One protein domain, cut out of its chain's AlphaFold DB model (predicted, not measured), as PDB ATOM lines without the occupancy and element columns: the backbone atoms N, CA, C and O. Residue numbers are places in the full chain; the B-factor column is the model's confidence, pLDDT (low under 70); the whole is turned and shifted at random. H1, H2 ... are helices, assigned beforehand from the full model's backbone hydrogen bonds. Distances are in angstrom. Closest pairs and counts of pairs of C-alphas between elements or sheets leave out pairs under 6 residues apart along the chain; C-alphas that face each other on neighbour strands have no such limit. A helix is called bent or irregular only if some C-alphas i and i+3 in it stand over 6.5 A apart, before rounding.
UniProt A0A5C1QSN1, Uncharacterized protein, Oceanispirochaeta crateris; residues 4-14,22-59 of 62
ATOM      1  N   HIS A   4      64.249   1.297 -28.338       96.12
ATOM      2  CA  HIS A   4      64.229   1.648 -29.757       96.12
ATOM      3  C   HIS A   4      63.174   0.837 -30.521       96.12
ATOM      4  O   HIS A   4      62.382   1.409 -31.259       96.12
ATOM      5  N   GLU A   5      63.099  -0.470 -30.265       92.00
ATOM      6  CA  GLU A   5      62.076  -1.347 -30.850       92.00
ATOM      7  C   GLU A   5      60.662  -0.919 -30.438       92.00
ATOM      8  O   GLU A   5      59.783  -0.808 -31.289       92.00
ATOM      9  N   LEU A   6      60.458  -0.599 -29.154       92.69
ATOM     10  CA  LEU A   6      59.165  -0.119 -28.659       92.69
ATOM     11  C   LEU A   6      58.738   1.186 -29.344       92.69
ATOM     12  O   LEU A   6      57.568   1.344 -29.692       92.69
ATOM     13  N   LYS A   7      59.684   2.110 -29.554       95.44
ATOM     14  CA  LYS A   7      59.420   3.356 -30.278       95.44
ATOM     15  C   LYS A   7      58.978   3.065 -31.711       95.44
ATOM     16  O   LYS A   7      57.951   3.583 -32.122       95.44
ATOM     17  N   ASN A   8      59.697   2.206 -32.431       95.69
ATOM     18  CA  ASN A   8      59.376   1.890 -33.824       95.69
ATOM     19  C   ASN A   8      57.988   1.245 -33.963       95.69
ATOM     20  O   ASN A   8      57.228   1.625 -34.845       95.69
ATOM     21  N   ILE A   9      57.633   0.319 -33.065       93.50
ATOM     22  CA  ILE A   9      56.293  -0.291 -33.035       93.50
ATOM     23  C   ILE A   9      55.221   0.766 -32.750       93.50
ATOM     24  O   ILE A   9      54.160   0.754 -33.367       93.50
ATOM     25  N   SER A  10      55.487   1.680 -31.815       94.19
ATOM     26  CA  SER A  10      54.536   2.743 -31.472       94.19
ATOM     27  C   SER A  10      54.323   3.695 -32.650       94.19
ATOM     28  O   SER A  10      53.181   4.006 -32.969       94.19
ATOM     29  N   ASP A  11      55.406   4.104 -33.316       96.00
ATOM     30  CA  ASP A  11      55.363   4.980 -34.489       96.00
ATOM     31  C   ASP A  11      54.582   4.325 -35.646       96.00
ATOM     32  O   ASP A  11      53.741   4.982 -36.257       96.00
ATOM     33  N   ASP A  12      54.798   3.028 -35.900       95.62
ATOM     34  CA  ASP A  12      54.060   2.258 -36.913       95.62
ATOM     35  C   ASP A  12      52.564   2.156 -36.590       95.62
ATOM     36  O   ASP A  12      51.715   2.385 -37.450       95.62
ATOM     37  N   ILE A  13      52.200   1.875 -35.336       94.94
ATOM     38  CA  ILE A  13      50.786   1.850 -34.943       94.94
ATOM     39  C   ILE A  13      50.159   3.230 -35.160       94.94
ATOM     40  O   ILE A  13      49.086   3.314 -35.757       94.94
ATOM     41  N   ILE A  14      50.831   4.298 -34.712       95.62
ATOM     42  CA  ILE A  14      50.344   5.679 -34.824       95.62
ATOM     43  C   ILE A  14      50.150   6.082 -36.289       95.62
ATOM     44  O   ILE A  14      49.144   6.719 -36.595       95.62
ATOM     45  N   SER A  22      41.105   7.747 -29.536       96.62
ATOM     46  CA  SER A  22      41.265   7.733 -28.084       96.62
ATOM     47  C   SER A  22      42.530   6.979 -27.666       96.62
ATOM     48  O   SER A  22      43.084   6.160 -28.404       96.62
ATOM     49  N   LEU A  23      42.977   7.210 -26.430       95.88
ATOM     50  CA  LEU A  23      44.064   6.418 -25.856       95.88
ATOM     51  C   LEU A  23      43.688   4.928 -25.757       95.88
ATOM     52  O   LEU A  23      44.546   4.069 -25.960       95.88
ATOM     53  N   ASP A  24      42.416   4.619 -25.501       96.38
ATOM     54  CA  ASP A  24      41.924   3.241 -25.417       96.38
ATOM     55  C   ASP A  24      42.028   2.519 -26.766       96.38
ATOM     56  O   ASP A  24      42.434   1.355 -26.813       96.38
ATOM     57  N   ASP A  25      41.752   3.214 -27.872       94.38
ATOM     58  CA  ASP A  25      41.907   2.667 -29.224       94.38
ATOM     59  C   ASP A  25      43.373   2.360 -29.538       94.38
ATOM     60  O   ASP A  25      43.697   1.282 -30.047       94.38
ATOM     61  N   PHE A  26      44.286   3.269 -29.184       95.06
ATOM     62  CA  PHE A  26      45.722   3.032 -29.334       95.06
ATOM     63  C   PHE A  26      46.182   1.821 -28.512       95.06
ATOM     64  O   PHE A  26      46.859   0.925 -29.031       95.06
ATOM     65  N   MET A  27      45.753   1.734 -27.249       94.81
ATOM     66  CA  MET A  27      46.056   0.593 -26.385       94.81
ATOM     67  C   MET A  27      45.488  -0.715 -26.945       94.81
ATOM     68  O   MET A  27      46.163  -1.746 -26.899       94.81
ATOM     69  N   GLN A  28      44.290  -0.690 -27.533       95.56
ATOM     70  CA  GLN A  28      43.711  -1.855 -28.200       95.56
ATOM     71  C   GLN A  28      44.616  -2.360 -29.334       95.56
ATOM     72  O   GLN A  28      44.886  -3.565 -29.400       95.56
ATOM     73  N   LYS A  29      45.149  -1.463 -30.176       95.25
ATOM     74  CA  LYS A  29      46.100  -1.832 -31.241       95.25
ATOM     75  C   LYS A  29      47.371  -2.468 -30.680       95.25
ATOM     76  O   LYS A  29      47.792  -3.510 -31.188       95.25
ATOM     77  N   ILE A  30      47.932  -1.908 -29.604       94.81
ATOM     78  CA  ILE A  30      49.106  -2.475 -28.921       94.81
ATOM     79  C   ILE A  30      48.819  -3.906 -28.449       94.81
ATOM     80  O   ILE A  30      49.597  -4.821 -28.734       94.81
ATOM     81  N   TYR A  31      47.694  -4.134 -27.768       95.12
ATOM     82  CA  TYR A  31      47.350  -5.468 -27.264       95.12
ATOM     83  C   TYR A  31      47.135  -6.485 -28.385       95.12
ATOM     84  O   TYR A  31      47.530  -7.645 -28.248       95.12
ATOM     85  N   VAL A  32      46.519  -6.075 -29.496       95.62
ATOM     86  CA  VAL A  32      46.356  -6.941 -30.672       95.62
ATOM     87  C   VAL A  32      47.720  -7.318 -31.246       95.62
ATOM     88  O   VAL A  32      47.979  -8.507 -31.445       95.62
ATOM     89  N   ARG A  33      48.617  -6.343 -31.441       93.75
ATOM     90  CA  ARG A  33      49.975  -6.589 -31.944       93.75
ATOM     91  C   ARG A  33      50.744  -7.558 -31.041       93.75
ATOM     92  O   ARG A  33      51.282  -8.544 -31.538       93.75
ATOM     93  N   GLN A  34      50.703  -7.344 -29.726       94.06
ATOM     94  CA  GLN A  34      51.339  -8.228 -28.744       94.06
ATOM     95  C   GLN A  34      50.798  -9.665 -28.815       94.06
ATOM     96  O   GLN A  34      51.568 -10.625 -28.750       94.06
ATOM     97  N   LYS A  35      49.476  -9.838 -28.952       95.69
ATOM     98  CA  LYS A  35      48.862 -11.170 -29.078       95.69
ATOM     99  C   LYS A  35      49.306 -11.888 -30.351       95.69
ATOM    100  O   LYS A  35      49.527 -13.094 -30.298       95.69
ATOM    101  N   ILE A  36      49.453 -11.164 -31.460       95.31
ATOM    102  CA  ILE A  36      49.939 -11.726 -32.727       95.31
ATOM    103  C   ILE A  36      51.397 -12.171 -32.591       95.31
ATOM    104  O   ILE A  36      51.701 -13.315 -32.905       95.31
ATOM    105  N   GLU A  37      52.284 -11.313 -32.080       93.88
ATOM    106  CA  GLU A  37      53.706 -11.655 -31.900       93.88
ATOM    107  C   GLU A  37      53.894 -12.859 -30.975       93.88
ATOM    108  O   GLU A  37      54.685 -13.761 -31.265       93.88
ATOM    109  N   LYS A  38      53.109 -12.915 -29.893       95.25
ATOM    110  CA  LYS A  38      53.082 -14.081 -29.014       95.25
ATOM    111  C   LYS A  38      52.592 -15.330 -29.748       95.25
ATOM    112  O   LYS A  38      53.228 -16.366 -29.632       95.25
ATOM    113  N   GLY A  39      51.508 -15.230 -30.518       96.25
ATOM    114  CA  GLY A  39      50.972 -16.354 -31.289       96.25
ATOM    115  C   GLY A  39      51.951 -16.890 -32.338       96.25
ATOM    116  O   GLY A  39      52.065 -18.100 -32.491       96.25
ATOM    117  N   LEU A  40      52.693 -16.005 -33.013       96.56
ATOM    118  CA  LEU A  40      53.763 -16.392 -33.938       96.56
ATOM    119  C   LEU A  40      54.889 -17.125 -33.201       96.56
ATOM    120  O   LEU A  40      55.279 -18.212 -33.606       96.56
ATOM    121  N   THR A  41      55.332 -16.580 -32.067       96.81
ATOM    122  CA  THR A  41      56.358 -17.218 -31.226       96.81
ATOM    123  C   THR A  41      55.900 -18.586 -30.711       96.81
ATOM    124  O   THR A  41      56.679 -19.535 -30.682       96.81
ATOM    125  N   ASP A  42      54.640 -18.710 -30.292       97.62
ATOM    126  CA  ASP A  42      54.064 -19.979 -29.850       97.62
ATOM    127  C   ASP A  42      54.032 -20.991 -31.007       97.62
ATOM    128  O   ASP A  42      54.419 -22.143 -30.814       97.62
ATOM    129  N   ALA A  43      53.664 -20.563 -32.218       96.38
ATOM    130  CA  ALA A  43      53.671 -21.415 -33.405       96.38
ATOM    131  C   ALA A  43      55.078 -21.897 -33.787       96.38
ATOM    132  O   ALA A  43      55.263 -23.094 -34.010       96.38
ATOM    133  N   ASP A  44      56.067 -20.999 -33.790       97.12
ATOM    134  CA  ASP A  44      57.466 -21.327 -34.101       97.12
ATOM    135  C   ASP A  44      58.059 -22.325 -33.094       97.12
ATOM    136  O   ASP A  44      58.854 -23.191 -33.456       97.12
ATOM    137  N   ASN A  45      57.630 -22.248 -31.830       97.69
ATOM    138  CA  ASN A  45      58.038 -23.176 -30.773       97.69
ATOM    139  C   ASN A  45      57.203 -24.470 -30.726       97.69
ATOM    140  O   ASN A  45      57.436 -25.312 -29.859       97.69
ATOM    141  N   GLY A  46      56.221 -24.641 -31.617       96.75
ATOM    142  CA  GLY A  46      55.332 -25.807 -31.630       96.75
ATOM    143  C   GLY A  46      54.279 -25.824 -30.514       96.75
ATOM    144  O   GLY A  46      53.613 -26.842 -30.323       96.75
ATOM    145  N   ASN A  47      54.078 -24.712 -29.801       96.88
ATOM    146  CA  ASN A  47      53.040 -24.529 -28.779       96.88
ATOM    147  C   ASN A  47      51.667 -24.294 -29.436       96.88
ATOM    148  O   ASN A  47      51.047 -23.238 -29.288       96.88
ATOM    149  N   LEU A  48      51.199 -25.276 -30.202       96.00
ATOM    150  CA  LEU A  48      49.952 -25.213 -30.955       96.00
ATOM    151  C   LEU A  48      48.841 -26.002 -30.263       96.00
ATOM    152  O   LEU A  48      49.092 -26.961 -29.540       96.00
ATOM    153  N   TYR A  49      47.599 -25.608 -30.538       94.56
ATOM    154  CA  TYR A  49      46.418 -26.394 -30.202       94.56
ATOM    155  C   TYR A  49      45.744 -26.876 -31.482       94.56
ATOM    156  O   TYR A  49      45.549 -26.113 -32.433       94.56
ATOM    157  N   THR A  50      45.317 -28.127 -31.483       95.62
ATOM    158  CA  THR A  50      44.393 -28.670 -32.473       95.62
ATOM    159  C   THR A  50      43.005 -28.053 -32.308       95.62
ATOM    160  O   THR A  50      42.611 -27.576 -31.239       95.62
ATOM    161  N   SER A  51      42.201 -28.100 -33.371       94.19
ATOM    162  CA  SER A  51      40.815 -27.624 -33.310       94.19
ATOM    163  C   SER A  51      39.975 -28.363 -32.262       94.19
ATOM    164  O   SER A  51      39.051 -27.775 -31.703       94.19
ATOM    165  N   GLU A  52      40.281 -29.633 -31.992       95.06
ATOM    166  CA  GLU A  52      39.605 -30.429 -30.966       95.06
ATOM    167  C   GLU A  52      39.955 -29.943 -29.554       95.06
ATOM    168  O   GLU A  52      39.054 -29.661 -28.761       95.06
ATOM    169  N   GLU A  53      41.243 -29.743 -29.260       95.19
ATOM    170  CA  GLU A  53      41.703 -29.227 -27.964       95.19
ATOM    171  C   GLU A  53      41.102 -27.854 -27.650       95.19
ATOM    172  O   GLU A  53      40.656 -27.615 -26.525       95.19
ATOM    173  N   VAL A  54      41.023 -26.963 -28.646       94.75
ATOM    174  CA  VAL A  54      40.389 -25.645 -28.487       94.75
ATOM    175  C   VAL A  54      38.902 -25.789 -28.154       94.75
ATOM    176  O   VAL A  54      38.421 -25.154 -27.213       94.75
ATOM    177  N   ARG A  55      38.162 -26.639 -28.878       94.50
ATOM    178  CA  ARG A  55      36.727 -26.859 -28.615       94.50
ATOM    179  C   ARG A  55      36.489 -27.405 -27.212       94.50
ATOM    180  O   ARG A  55      35.623 -26.883 -26.509       94.50
ATOM    181  N   ASN A  56      37.294 -28.376 -26.789       94.81
ATOM    182  CA  ASN A  56      37.219 -28.957 -25.450       94.81
ATOM    183  C   ASN A  56      37.535 -27.911 -24.369       94.81
ATOM    184  O   ASN A  56      36.791 -27.783 -23.395       94.81
ATOM    185  N   LYS A  57      38.583 -27.100 -24.569       94.38
ATOM    186  CA  LYS A  57      39.001 -26.038 -23.637       94.38
ATOM    187  C   LYS A  57      37.919 -24.981 -23.420       94.38
ATOM    188  O   LYS A  57      37.690 -24.565 -22.287       94.38
ATOM    189  N   PHE A  58      37.254 -24.557 -24.491       95.44
ATOM    190  CA  PHE A  58      36.222 -23.518 -24.435       95.44
ATOM    191  C   PHE A  58      34.800 -24.069 -24.286       95.44
ATOM    192  O   PHE A  58      33.848 -23.293 -24.332       95.44
ATOM    193  N   LYS A  59      34.644 -25.388 -24.084       93.38
ATOM    194  CA  LYS A  59      33.342 -26.073 -23.987       93.38
ATOM    195  C   LYS A  59      32.409 -25.713 -25.150       93.38
ATOM    196  O   LYS A  59      31.210 -25.515 -24.966       93.38
TER     197      LYS A  59
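This is residues 4 to 14 and 22 to 59 of the 62 residues of an uncharacterized protein of Oceanispirochaeta crateris (UniProt A0A5C1QSN1). A long helix, H2, makes a diagonal through a flat, open arrangement, with the helix H1 packed on residues 26 to 30, near where H2 begins. Beyond the other end of H2, the link of residues 45 to 50 turns aside and leads to the small helix H3, which touches no helix; residues 40 to 46 and residues 50 to 56 stick out free of the rest. The printed part has 49 residues with three named helices, in the order H1, H2, H3 along the chain, and no named strand; its class is all helix. It is only just extended, close to loose, with a radius of gyration of the C-alphas of 14.8 A, and its C-alphas span 39 by 25 by 10 A along their three main axes.

Start at the first printed residue, His 4, where H1, residues 4 to 14, begins. Past the cut, look for H2, residues 23 to 44, and compare it with H1: the two touch, with 5 pairs of C-alphas within 8 A. Their closest C-alphas are those of Ile 13 and Lys 29, 7.0 A apart. On the side of H2 it is residues 26 to 30 alone that touch H1. The lines of H1 and H2 stand at a steep tilt of 58 degrees, and the two helices run opposite ways; their centres are 12.9 A apart. Go on along H2 to its last residues and you will find that residues 40 to 46, of which 40 to 44 belong to H2, stand free, with no C-alpha that is 8 or more residues away along the chain within 10 A. After the link come residues 51 to 57, which are H3. H2 and H3 follow each other in the chain but are apart, with no C-alpha of the one within 8 A of the other. H1 and H3 are apart as well. Residues 50 to 56, of which 51 to 56 belong to H3, also stand free. Check the backbone O and N atoms in the three helices: in H1, H2 and H3 every O i to N i+4 pair is within hydrogen-bond range.

Find C-alpha 4 at (64.229, 1.648, -29.757); from there H1 runs through its 11 residues to Ile 14, 15.3 A from first to last C-alpha. After Ser 22, find C-alpha 23 at (44.064, 6.418, -25.856), where H2 begins. H2 is the longest helix, with 22 residues, and it runs 31.9 A to C-alpha 44 at (57.466, -21.327, -34.101). H3 has 7 residues, from Ser 51 to Lys 57, and its last C-alpha is printed at (39.001, -26.038, -23.637). None of the three helices is bent or irregular.

The two C-alphas farthest apart are those of His 4 and Lys 59, the first and last printed residues, at 41.9 A. Look for the cut after Ile 14: residues 15 to 21 are not printed, and C-alphas 14 and 22 are 11.5 A apart across it. The link from H1 to H2 goes across this cut. The link from H2 to H3, with 6 residues between them, is short. Without the stretches that stand free, 35 residues remain, spanning 38 by 23 by 10 A with a radius of gyration of 13.1 A. The full chain has 62 residues. In the B-factor column the model's mean pLDDT of the printed part is 95.3, and no printed residue is under 70.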